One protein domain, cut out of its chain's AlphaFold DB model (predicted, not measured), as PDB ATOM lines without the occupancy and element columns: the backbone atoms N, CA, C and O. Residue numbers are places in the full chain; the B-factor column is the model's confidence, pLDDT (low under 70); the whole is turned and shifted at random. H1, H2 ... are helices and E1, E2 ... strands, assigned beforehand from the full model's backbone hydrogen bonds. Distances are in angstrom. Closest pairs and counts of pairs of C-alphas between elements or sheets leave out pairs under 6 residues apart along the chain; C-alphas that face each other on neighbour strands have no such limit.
ATOM      1  N   LEU A 119      47.197  67.651 146.155       79.56
ATOM      2  CA  LEU A 119      45.868  68.186 146.455       79.56
ATOM      3  C   LEU A 119      44.769  67.444 145.686       79.56
ATOM      4  O   LEU A 119      43.787  67.028 146.291       79.56
ATOM      5  N   LYS A 120      44.960  67.178 144.387       80.88
ATOM      6  CA  LYS A 120      43.994  66.402 143.584       80.88
ATOM      7  C   LYS A 120      43.824  64.963 144.073       80.88
ATOM      8  O   LYS A 120      42.742  64.391 143.967       80.88
ATOM      9  N   LYS A 121      44.890  64.331 144.569       81.00
ATOM     10  CA  LYS A 121      44.814  62.970 145.126       81.00
ATOM     11  C   LYS A 121      44.068  62.962 146.463       81.00
ATOM     12  O   LYS A 121      43.219  62.098 146.666       81.00
ATOM     13  N   LEU A 122      44.329  63.946 147.322       81.88
ATOM     14  CA  LEU A 122      43.607  64.142 148.580       81.88
ATOM     15  C   LEU A 122      42.121  64.450 148.337       81.88
ATOM     16  O   LEU A 122      41.267  63.874 149.002       81.88
ATOM     17  N   GLU A 123      41.803  65.266 147.333       85.00
ATOM     18  CA  GLU A 123      40.425  65.531 146.903       85.00
ATOM     19  C   GLU A 123      39.699  64.233 146.516       85.00
ATOM     20  O   GLU A 123      38.618  63.943 147.026       85.00
ATOM     21  N   LYS A 124      40.322  63.397 145.673       84.19
ATOM     22  CA  LYS A 124      39.760  62.095 145.275       84.19
ATOM     23  C   LYS A 124      39.537  61.164 146.462       84.19
ATOM     24  O   LYS A 124      38.562  60.419 146.480       84.19
ATOM     25  N   LEU A 125      40.432  61.190 147.443       84.56
ATOM     26  CA  LEU A 125      40.331  60.393 148.663       84.56
ATOM     27  C   LEU A 125      39.145  60.853 149.524       84.56
ATOM     28  O   LEU A 125      38.354  60.017 149.960       84.56
ATOM     29  N   VAL A 126      38.958  62.165 149.683       85.25
ATOM     30  CA  VAL A 126      37.792  62.746 150.371       85.25
ATOM     31  C   VAL A 126      36.493  62.405 149.636       85.25
ATOM     32  O   VAL A 126      35.528  61.969 150.260       85.25
ATOM     33  N   GLN A 127      36.472  62.526 148.306       85.69
ATOM     34  CA  GLN A 127      35.314  62.158 147.484       85.69
ATOM     35  C   GLN A 127      34.994  60.661 147.576       85.69
ATOM     36  O   GLN A 127      33.828  60.289 147.689       85.69
ATOM     37  N   LYS A 128      36.013  59.795 147.578       84.75
ATOM     38  CA  LYS A 128      35.843  58.348 147.752       84.75
ATOM     39  C   LYS A 128      35.241  58.031 149.121       84.75
ATOM     40  O   LYS A 128      34.277  57.273 149.187       84.75
ATOM     41  N   PHE A 129      35.747  58.653 150.186       86.69
ATOM     42  CA  PHE A 129      35.180  58.518 151.528       86.69
ATOM     43  C   PHE A 129      33.705  58.941 151.552       86.69
ATOM     44  O   PHE A 129      32.848  58.177 151.993       86.69
ATOM     45  N   HIS A 130      33.388  60.102 150.973       86.38
ATOM     46  CA  HIS A 130      32.011  60.581 150.870       86.38
ATOM     47  C   HIS A 130      31.113  59.622 150.081       86.38
ATOM     48  O   HIS A 130      30.002  59.329 150.509       86.38
ATOM     49  N   SER A 131      31.590  59.067 148.964       85.94
ATOM     50  CA  SER A 131      30.817  58.095 148.178       85.94
ATOM     51  C   SER A 131      30.531  56.794 148.936       85.94
ATOM     52  O   SER A 131      29.508  56.159 148.695       85.94
ATOM     53  N   GLN A 132      31.416  56.407 149.859       87.75
ATOM     54  CA  GLN A 132      31.301  55.169 150.621       87.75
ATOM     55  C   GLN A 132      30.428  55.324 151.873       87.75
ATOM     56  O   GLN A 132      29.703  54.396 152.223       87.75
ATOM     57  N   TYR A 133      30.499  56.476 152.544       86.12
ATOM     58  CA  TYR A 133      29.862  56.694 153.849       86.12
ATOM     59  C   TYR A 133      28.742  57.745 153.837       86.12
ATOM     60  O   TYR A 133      28.056  57.912 154.840       86.12
ATOM     61  N   GLY A 134      28.545  58.462 152.726       82.56
ATOM     62  CA  GLY A 134      27.541  59.526 152.591       82.56
ATOM     63  C   GLY A 134      27.840  60.793 153.399       82.56
ATOM     64  O   GLY A 134      26.981  61.664 153.503       82.56
ATOM     65  N   ILE A 135      29.032  60.891 153.993       82.38
ATOM     66  CA  ILE A 135      29.489  62.015 154.818       82.38
ATOM     67  C   ILE A 135      30.933  62.370 154.470       82.38
ATOM     68  O   ILE A 135      31.715  61.509 154.067       82.38
ATOM     69  N   TYR A 136      31.312  63.634 154.643       85.75
ATOM     70  CA  TYR A 136      32.714  64.041 154.542       85.75
ATOM     71  C   TYR A 136      33.474  63.699 155.834       85.75
ATOM     72  O   TYR A 136      32.901  63.829 156.920       85.75
ATOM     73  N   PRO A 137      34.759  63.305 155.747       85.06
ATOM     74  CA  PRO A 137      35.537  62.922 156.922       85.06
ATOM     75  C   PRO A 137      35.717  64.112 157.869       85.06
ATOM     76  O   PRO A 137      35.877  65.253 157.435       85.06
ATOM     77  N   SER A 138      35.725  63.866 159.175       85.69
ATOM     78  CA  SER A 138      36.214  64.844 160.152       85.69
ATOM     79  C   SER A 138      37.704  65.133 159.947       85.69
ATOM     80  O   SER A 138      38.404  64.390 159.265       85.69
ATOM     81  N   GLU A 139      38.224  66.199 160.558       84.00
ATOM     82  CA  GLU A 139      39.649  66.552 160.444       84.00
ATOM     83  C   GLU A 139      40.569  65.431 160.960       84.00
ATOM     84  O   GLU A 139      41.579  65.115 160.333       84.00
ATOM     85  N   ALA A 140      40.179  64.761 162.049       83.25
ATOM     86  CA  ALA A 140      40.918  63.623 162.594       83.25
ATOM     87  C   ALA A 140      40.852  62.386 161.679       83.25
ATOM     88  O   ALA A 140      41.855  61.698 161.492       83.25
ATOM     89  N   GLU A 141      39.687  62.105 161.085       84.69
ATOM     90  CA  GLU A 141      39.537  61.013 160.116       84.69
ATOM     91  C   GLU A 141      40.320  61.302 158.840       84.69
ATOM     92  O   GLU A 141      41.003  60.418 158.335       84.69
ATOM     93  N   PHE A 142      40.287  62.540 158.348       86.19
ATOM     94  CA  PHE A 142      41.071  62.959 157.196       86.19
ATOM     95  C   PHE A 142      42.565  62.734 157.437       86.19
ATOM     96  O   PHE A 142      43.222  62.119 156.602       86.19
ATOM     97  N   GLU A 143      43.090  63.145 158.593       82.75
ATOM     98  CA  GLU A 143      44.494  62.928 158.953       82.75
ATOM     99  C   GLU A 143      44.849  61.430 159.030       82.75
ATOM    100  O   GLU A 143      45.898  60.986 158.546       82.75
ATOM    101  N   ALA A 144      43.942  60.613 159.571       82.06
ATOM    102  CA  ALA A 144      44.108  59.165 159.648       82.06
ATOM    103  C   ALA A 144      44.061  58.476 158.271       82.06
ATOM    104  O   ALA A 144      44.799  57.520 158.036       82.06
ATOM    105  N   ILE A 145      43.210  58.938 157.349       78.25
ATOM    106  CA  ILE A 145      43.125  58.379 155.993       78.25
ATOM    107  C   ILE A 145      44.320  58.861 155.162       78.25
ATOM    108  O   ILE A 145      44.946  58.058 154.472       78.25
ATOM    109  N   ARG A 146      44.694  60.139 155.290       77.69
ATOM    110  CA  ARG A 146      45.877  60.737 154.658       77.69
ATOM    111  C   ARG A 146      47.135  59.942 154.984       77.69
ATOM    112  O   ARG A 146      47.840  59.532 154.070       77.69
ATOM    113  N   SER A 147      47.377  59.682 156.267       74.44
ATOM    114  CA  SER A 147      48.565  58.956 156.734       74.44
ATOM    115  C   SER A 147      48.610  57.481 156.309       74.44
ATOM    116  O   SER A 147      49.700  56.928 156.178       74.44
ATOM    117  N   LYS A 148      47.457  56.838 156.068       70.94
ATOM    118  CA  LYS A 148      47.373  55.421 155.660       70.94
ATOM    119  C   LYS A 148      47.410  55.203 154.147       70.94
ATOM    120  O   LYS A 148      48.103  54.304 153.684       70.94
ATOM    121  N   GLU A 149      46.644  55.983 153.388       61.47
ATOM    122  CA  GLU A 149      46.469  55.812 151.933       61.47
ATOM    123  C   GLU A 149      47.535  56.564 151.125       61.47
ATOM    124  O   GLU A 149      47.877  56.168 150.012       61.47
ATOM    125  N   CYS A 150      48.097  57.630 151.695       61.16
ATOM    126  CA  CYS A 150      49.184  58.396 151.107       61.16
ATOM    127  C   CYS A 150      50.394  58.391 152.049       61.16
ATOM    128  O   CYS A 150      50.659  59.407 152.694       61.16
ATOM    129  N   PRO A 151      51.242  57.341 152.041       58.56
ATOM    130  CA  PRO A 151      52.635  57.462 152.475       58.56
ATOM    131  C   PRO A 151      53.422  58.293 151.444       58.56
ATOM    132  O   PRO A 151      54.493  57.910 150.978       58.56
ATOM    133  N   MET A 152      52.827  59.393 150.981       56.09
ATOM    134  CA  MET A 152      53.432  60.314 150.046       56.09
ATOM    135  C   MET A 152      54.701  60.835 150.683       56.09
ATOM    136  O   MET A 152      54.734  61.123 151.879       56.09
ATOM    137  N   VAL A 153      55.729  60.996 149.858       53.41
ATOM    138  CA  VAL A 153      56.802  61.923 150.180       53.41
ATOM    139  C   VAL A 153      56.115  63.267 150.372       53.41
ATOM    140  O   VAL A 153      55.722  63.928 149.408       53.41
ATOM    141  N   LEU A 154      55.866  63.587 151.637       59.31
ATOM    142  CA  LEU A 154      55.419  64.887 152.073       59.31
ATOM    143  C   LEU A 154      56.360  65.899 151.432       59.31
ATOM    144  O   LEU A 154      57.537  65.605 151.191       59.31
ATOM    145  N   ASP A 155      55.806  67.052 151.081       62.56
ATOM    146  CA  ASP A 155      56.599  68.181 150.615       62.56
ATOM    147  C   ASP A 155      57.912  68.237 151.424       62.56
ATOM    148  O   ASP A 155      57.846  68.154 152.650       62.56
ATOM    149  N   PRO A 156      59.107  68.309 150.804       64.94
ATOM    150  CA  PRO A 156      60.365  68.345 151.550       64.94
ATOM    151  C   PRO A 156      60.408  69.450 152.615       64.94
ATOM    152  O   PRO A 156      61.209  69.385 153.551       64.94
ATOM    153  N   LEU A 157      59.558  70.474 152.467       71.31
ATOM    154  CA  LEU A 157      59.393  71.549 153.431       71.31
ATOM    155  C   LEU A 157      58.263  71.334 154.445       71.31
ATOM    156  O   LEU A 157      58.018  72.227 155.253       71.31
ATOM    157  N   GLU A 158      57.574  70.195 154.455       75.12
ATOM    158  CA  GLU A 158      56.469  69.951 155.376       75.12
ATOM    159  C   GLU A 158      56.896  70.140 156.837       75.12
ATOM    160  O   GLU A 158      57.951  69.691 157.286       75.12
ATOM    161  N   GLY A 159      56.081  70.881 157.584       71.69
ATOM    162  CA  GLY A 159      56.357  71.260 158.964       71.69
ATOM    163  C   GLY A 159      57.373  72.395 159.118       71.69
ATOM    164  O   GLY A 159      57.455  72.969 160.209       71.69
ATOM    165  N   GLN A 160      58.098  72.777 158.061       75.44
ATOM    166  CA  GLN A 160      59.005  73.920 158.098       75.44
ATOM    167  C   GLN A 160      58.221  75.234 158.162       75.44
ATOM    168  O   GLN A 160      57.141  75.381 157.584       75.44
ATOM    169  N   LYS A 161      58.771  76.200 158.901       71.31
ATOM    170  CA  LYS A 161      58.158  77.514 159.109       71.31
ATOM    171  C   LYS A 161      58.269  78.354 157.836       71.31
ATOM    172  O   LYS A 161      59.357  78.481 157.279       71.31
ATOM    173  N   ARG A 162      57.161  78.965 157.410       70.56
ATOM    174  CA  ARG A 162      57.158  79.900 156.277       70.56
ATOM    175  C   ARG A 162      57.694  81.275 156.704       70.56
ATOM    176  O   ARG A 162      57.471  81.669 157.856       70.56
ATOM    177  N   PRO A 163      58.332  82.036 155.794       60.41
ATOM    178  CA  PRO A 163      58.777  83.406 156.066       60.41
ATOM    179  C   PRO A 163      57.636  84.341 156.496       60.41
ATOM    180  O   PRO A 163      57.809  85.149 157.401       60.41
ATOM    181  N   GLU A 164      56.454  84.177 155.901       59.91
ATOM    182  CA  GLU A 164      55.251  84.988 156.157       59.91
ATOM    183  C   GLU A 164      54.431  84.507 157.369       59.91
ATOM    184  O   GLU A 164      53.400  85.085 157.704       59.91
ATOM    185  N   GLY A 165      54.885  83.450 158.053       59.56
ATOM    186  CA  GLY A 165      54.146  82.792 159.129       59.56
ATOM    187  C   GLY A 165      53.376  81.548 158.671       59.56
ATOM    188  O   GLY A 165      53.137  81.315 157.488       59.56
ATOM    189  N   GLY A 166      53.027  80.688 159.632       68.88
ATOM    190  CA  GLY A 166      52.493  79.351 159.355       68.88
ATOM    191  C   GLY A 166      53.581  78.326 159.010       68.88
ATOM    192  O   GLY A 166      54.782  78.578 159.158       68.88
ATOM    193  N   ARG A 167      53.156  77.131 158.596       72.38
ATOM    194  CA  ARG A 167      54.038  76.025 158.200       72.38
ATOM    195  C   ARG A 167      53.633  75.524 156.819       72.38
ATOM    196  O   ARG A 167      52.479  75.677 156.436       72.38
ATOM    197  N   TYR A 168      54.555  74.939 156.067       72.75
ATOM    198  CA  TYR A 168      54.158  74.202 154.868       72.75
ATOM    199  C   TYR A 168      53.464  72.908 155.302       72.75
ATOM    200  O   TYR A 168      54.022  72.137 156.081       72.75
ATOM    201  N   SER A 169      52.224  72.709 154.865       77.38
ATOM    202  CA  SER A 169      51.466  71.466 155.033       77.38
ATOM    203  C   SER A 169      50.221  71.505 154.137       77.38
ATOM    204  O   SER A 169      49.963  72.497 153.444       77.38
ATOM    205  N   TYR A 170      49.455  70.418 154.173       79.62
ATOM    206  CA  TYR A 170      48.129  70.303 153.579       79.62
ATOM    207  C   TYR A 170      47.084  70.455 154.677       79.62
ATOM    208  O   TYR A 170      47.144  69.771 155.698       79.62
ATOM    209  N   TYR A 171      46.121  71.332 154.444       81.00
ATOM    210  CA  TYR A 171      45.113  71.727 155.413       81.00
ATOM    211  C   TYR A 171      43.735  71.299 154.942       81.00
ATOM    212  O   TYR A 171      43.409  71.445 153.765       81.00
ATOM    213  N   TYR A 172      42.930  70.805 155.875       85.12
ATOM    214  CA  TYR A 172      41.562  70.373 155.642       85.12
ATOM    215  C   TYR A 172      40.668  70.894 156.765       85.12
ATOM    216  O   TYR A 172      41.036  70.780 157.931       85.12
ATOM    217  N   THR A 173      39.504  71.452 156.431       83.50
ATOM    218  CA  THR A 173      38.483  71.807 157.425       83.50
ATOM    219  C   THR A 173      37.074  71.734 156.846       83.50
ATOM    220  O   THR A 173      36.874  71.865 155.640       83.50
ATOM    221  N   GLN A 174      36.094  71.544 157.725       81.94
ATOM    222  CA  GLN A 174      34.658  71.663 157.434       81.94
ATOM    223  C   GLN A 174      34.058  72.947 158.023       81.94
ATOM    224  O   GLN A 174      32.845  73.147 157.981       81.94
ATOM    225  N   VAL A 175      34.893  73.791 158.633       80.94
ATOM    226  CA  VAL A 175      34.473  75.063 159.213       80.94
ATOM    227  C   VAL A 175      34.444  76.120 158.118       80.94
ATOM    228  O   VAL A 175      35.418  76.310 157.383       80.94
ATOM    229  N   ASP A 176      33.314  76.806 158.001       77.75
ATOM    230  CA  ASP A 176      33.198  77.961 157.124       77.75
ATOM    231  C   ASP A 176      33.989  79.135 157.734       77.75
ATOM    232  O   ASP A 176      33.760  79.486 158.888       77.75
ATOM    233  N   PRO A 177      34.940  79.759 157.020       70.62
ATOM    234  CA  PRO A 177      35.710  80.875 157.572       70.62
ATOM    235  C   PRO A 177      34.887  82.147 157.826       70.62
ATOM    236  O   PRO A 177      35.367  83.020 158.544       70.62
ATOM    237  N   GLU A 178      33.721  82.308 157.193       77.81
ATOM    238  CA  GLU A 178      32.898  83.514 157.310       77.81
ATOM    239  C   GLU A 178      31.945  83.409 158.499       77.81
ATOM    240  O   GLU A 178      31.814  84.359 159.269       77.81
ATOM    241  N   THR A 179      31.319  82.245 158.682       81.25
ATOM    242  CA  THR A 179      30.369  82.010 159.781       81.25
ATOM    243  C   THR A 179      31.005  81.327 160.990       81.25
ATOM    244  O   THR A 179      30.446  81.369 162.083       81.25
ATOM    245  N   ASN A 180      32.183  80.718 160.820       80.56
ATOM    246  CA  ASN A 180      32.856  79.866 161.803       80.56
ATOM    247  C   ASN A 180      32.006  78.664 162.261       80.56
ATOM    248  O   ASN A 180      32.270  78.055 163.300       80.56
ATOM    249  N   GLU A 181      30.983  78.310 161.480       81.25
ATOM    250  CA  GLU A 181      30.122  77.164 161.734       81.25
ATOM    251  C   GLU A 181      30.626  75.942 160.970       81.25
ATOM    252  O   GLU A 181      31.127  76.025 159.844       81.25
ATOM    253  N   ARG A 182      30.490  74.769 161.591       77.81
ATOM    254  CA  ARG A 182      30.819  73.503 160.943       77.81
ATOM    255  C   ARG A 182      29.694  73.112 159.994       77.81
ATOM    256  O   ARG A 182      28.568  72.896 160.435       77.81
ATOM    257  N   ASN A 183      30.020  72.932 158.720       73.50
ATOM    258  CA  ASN A 183      29.070  72.505 157.703       73.50
ATOM    259  C   ASN A 183      29.397  71.078 157.235       73.50
ATOM    260  O   ASN A 183      30.490  70.801 156.755       73.50
ATOM    261  N   SER A 184      28.443  70.155 157.369       72.00
ATOM    262  CA  SER A 184      28.612  68.749 156.977       72.00
ATOM    263  C   SER A 184      28.544  68.507 155.466       72.00
ATOM    264  O   SER A 184      28.904  67.424 155.012       72.00
ATOM    265  N   GLN A 185      28.094  69.493 154.689       70.44
ATOM    266  CA  GLN A 185      27.965  69.429 153.229       70.44
ATOM    267  C   GLN A 185      29.144  70.079 152.500       70.44
ATOM    268  O   GLN A 185      29.239  70.005 151.275       70.44
ATOM    269  N   TYR A 186      30.045  70.715 153.243       72.31
ATOM    270  CA  TYR A 186      31.161  71.467 152.703       72.31
ATOM    271  C   TYR A 186      32.473  71.011 153.332       72.31
ATOM    272  O   TYR A 186      32.545  70.690 154.516       72.31
ATOM    273  N   TYR A 187      33.535  71.024 152.538       80.88
ATOM    274  CA  TYR A 187      34.894  70.943 153.044       80.88
ATOM    275  C   TYR A 187      35.778  71.909 152.266       80.88
ATOM    276  O   TYR A 187      35.465  72.309 151.143       80.88
ATOM    277  N   ARG A 188      36.906  72.263 152.870       80.50
ATOM    278  CA  ARG A 188      37.980  73.005 152.230       80.50
ATOM    279  C   ARG A 188      39.273  72.235 152.388       80.50
ATOM    280  O   ARG A 188      39.604  71.817 153.491       80.50
ATOM    281  N   LEU A 189      40.004  72.101 151.290       82.75
ATOM    282  CA  LEU A 189      41.319  71.475 151.229       82.75
ATOM    283  C   LEU A 189      42.286  72.425 150.511       82.75
ATOM    284  O   LEU A 189      41.996  72.824 149.386       82.75
ATOM    285  N   TRP A 190      43.402  72.791 151.149       78.88
ATOM    286  CA  TRP A 190      44.375  73.752 150.606       78.88
ATOM    287  C   TRP A 190      45.815  73.464 151.049       78.88
ATOM    288  O   TRP A 190      46.057  72.726 152.001       78.88
ATOM    289  N   CYS A 191      46.791  74.071 150.370       76.81
ATOM    290  CA  CYS A 191      48.188  74.134 150.804       76.81
ATOM    291  C   CYS A 191      48.776  75.512 150.475       76.81
ATOM    292  O   CYS A 191      48.246  76.232 149.628       76.81
ATOM    293  N   PHE A 192      49.877  75.877 151.125       70.25
ATOM    294  CA  PHE A 192      50.591  77.118 150.820       70.25
ATOM    295  C   PHE A 192      51.625  76.911 149.704       70.25
ATOM    296  O   PHE A 192      52.370  75.932 149.743       70.25
ATOM    297  N   LEU A 193      51.691  77.846 148.752       66.38
ATOM    298  CA  LEU A 193      52.708  77.868 147.693       66.38
ATOM    299  C   LEU A 193      53.930  78.706 148.104       66.38
ATOM    300  O   LEU A 193      53.875  79.501 149.052       66.38
ATOM    301  N   GLU A 194      55.048  78.475 147.416       55.28
ATOM    302  CA  GLU A 194      56.319  79.166 147.672       55.28
ATOM    303  C   GLU A 194      56.517  80.435 146.843       55.28
ATOM    304  O   GLU A 194      57.253  81.318 147.282       55.28
ATOM    305  N   ASP A 195      55.874  80.550 145.680       53.75
ATOM    306  CA  ASP A 195      56.069  81.704 144.807       53.75
ATOM    307  C   ASP A 195      55.228  82.916 145.254       53.75
ATOM    308  O   ASP A 195      54.011  82.832 145.371       53.75
ATOM    309  N   GLN A 196      55.868  84.066 145.496       47.28
ATOM    310  CA  GLN A 196      55.201  85.350 145.780       47.28
ATOM    311  C   GLN A 196      54.755  86.090 144.500       47.28
ATOM    312  O   GLN A 196      54.045  87.102 144.576       47.28
ATOM    313  N   GLY A 197      55.218  85.645 143.327       41.16
ATOM    314  CA  GLY A 197      54.899  86.208 142.014       41.16
ATOM    315  C   GLY A 197      53.604  85.674 141.405       41.16
ATOM    316  O   GLY A 197      53.051  86.315 140.513       41.16
ATOM    317  N   ASP A 198      53.097  84.552 141.910       42.84
ATOM    318  CA  ASP A 198      51.858  83.957 141.430       42.84
ATOM    319  C   ASP A 198      50.663  84.689 142.062       42.84
ATOM    320  O   ASP A 198      50.515  84.744 143.289       42.84
ATOM    321  N   GLN A 199      49.801  85.287 141.237       41.03
ATOM    322  CA  GLN A 199      48.567  85.909 141.724       41.03
ATOM    323  C   GLN A 199      47.718  84.853 142.464       41.03
ATOM    324  O   GLN A 199      47.105  85.168 143.479       41.03
ATOM    325  N   GLU A 200      47.798  83.577 142.048       39.66
ATOM    326  CA  GLU A 200      47.193  82.435 142.747       39.66
ATOM    327  C   GLU A 200      47.782  82.184 144.142       39.66
ATOM    328  O   GLU A 200      47.094  81.581 144.952       39.66
ATOM    329  N   ALA A 201      49.018  82.607 144.439       35.91
ATOM    330  CA  ALA A 201      49.680  82.448 145.739       35.91
ATOM    331  C   ALA A 201      49.431  83.629 146.688       35.91
ATOM    332  O   ALA A 201      49.264  83.425 147.893       35.91
ATOM    333  N   LYS A 202      49.336  84.849 146.146       37.09
ATOM    334  CA  LYS A 202      48.860  86.030 146.890       37.09
ATOM    335  C   LYS A 202      47.375  85.925 147.236       37.09
ATOM    336  O   LYS A 202      46.985  86.325 148.330       37.09
ATOM    337  N   ASP A 203      46.599  85.294 146.357       39.59
ATOM    338  CA  ASP A 203      45.184  84.983 146.553       39.59
ATOM    339  C   ASP A 203      44.936  83.499 146.903       39.59
ATOM    340  O   ASP A 203      43.803  83.047 146.750       39.59
ATOM    341  N   ALA A 204      45.933  82.731 147.392       39.81
ATOM    342  CA  ALA A 204      45.844  81.277 147.676       39.81
ATOM    343  C   ALA A 204      44.903  80.902 148.843       39.81
ATOM    344  O   ALA A 204      45.241  80.148 149.754       39.81
TER     345      ALA A 204
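Overview. This is residues 119 to 204 of the 213 residues of an uncharacterized protein of candidate division CPR3 bacterium 4484_211 (UniProt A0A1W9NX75). A short two-stranded hairpin, E1 and E2, sits in the middle, with two crosswise helices, H1 and H2, on one side of it and long loops reaching past both its ends. The last part of the chain printed here leads away to a small helix, H3, and residues 195 to 200 stick out. The printed part has 86 residues with three named helices and two named strands, in the order H1 H2 E1 E2 H3; the sheet, order E1 - E2, is antiparallel. The class is mixed, helices and strands, with under half of the residues, 38 of 86, in named elements. It is only just compact, close to loose, with a radius of gyration of the C-alphas of 14.1 A and spans of 39 by 34 by 19 A.

Along the chain. Find C-alpha 119 at (45.868, 68.186, 146.455); from there H1 runs 21.0 A to residue 133. Next come H2, residues 139 to 149, 15.3 A, and E1, residues 170 to 173. E2 is residues 188 to 191, and H3, residues 199 to 202, ends at C-alpha 202, (48.860, 86.030, 146.890).

Arrangement. Look first at the hairpin E1 and E2, antiparallel at 161 degrees: N 171 and O 190 are 2.8 A apart, within hydrogen-bond range. The closest C-alphas of H1 and E2, Leu 119 and Trp 190, are 7.1 A apart; those of H2 and E1, Glu 139 and Thr 173, 6.2 A. H1 and H2 are close but not clearly touching, C-alphas 122 and 146 being closest at 7.3 A, and only just about perpendicular at 72 degrees. H3 is apart from H1, H2 and E1. In H1 and H2 every O i to N i+4 pair is within hydrogen-bond range; H3 is too short for one.

Size, cuts and confidence. The farthest C-alphas, Tyr 133 and Gly 197, are 40.5 A apart. The printed part has no cut; the links H2 to E1 and E1 to E2 are long. Look for pLDDT under 70 at residues 149 to 156, 163 to 166 and 193 to 204.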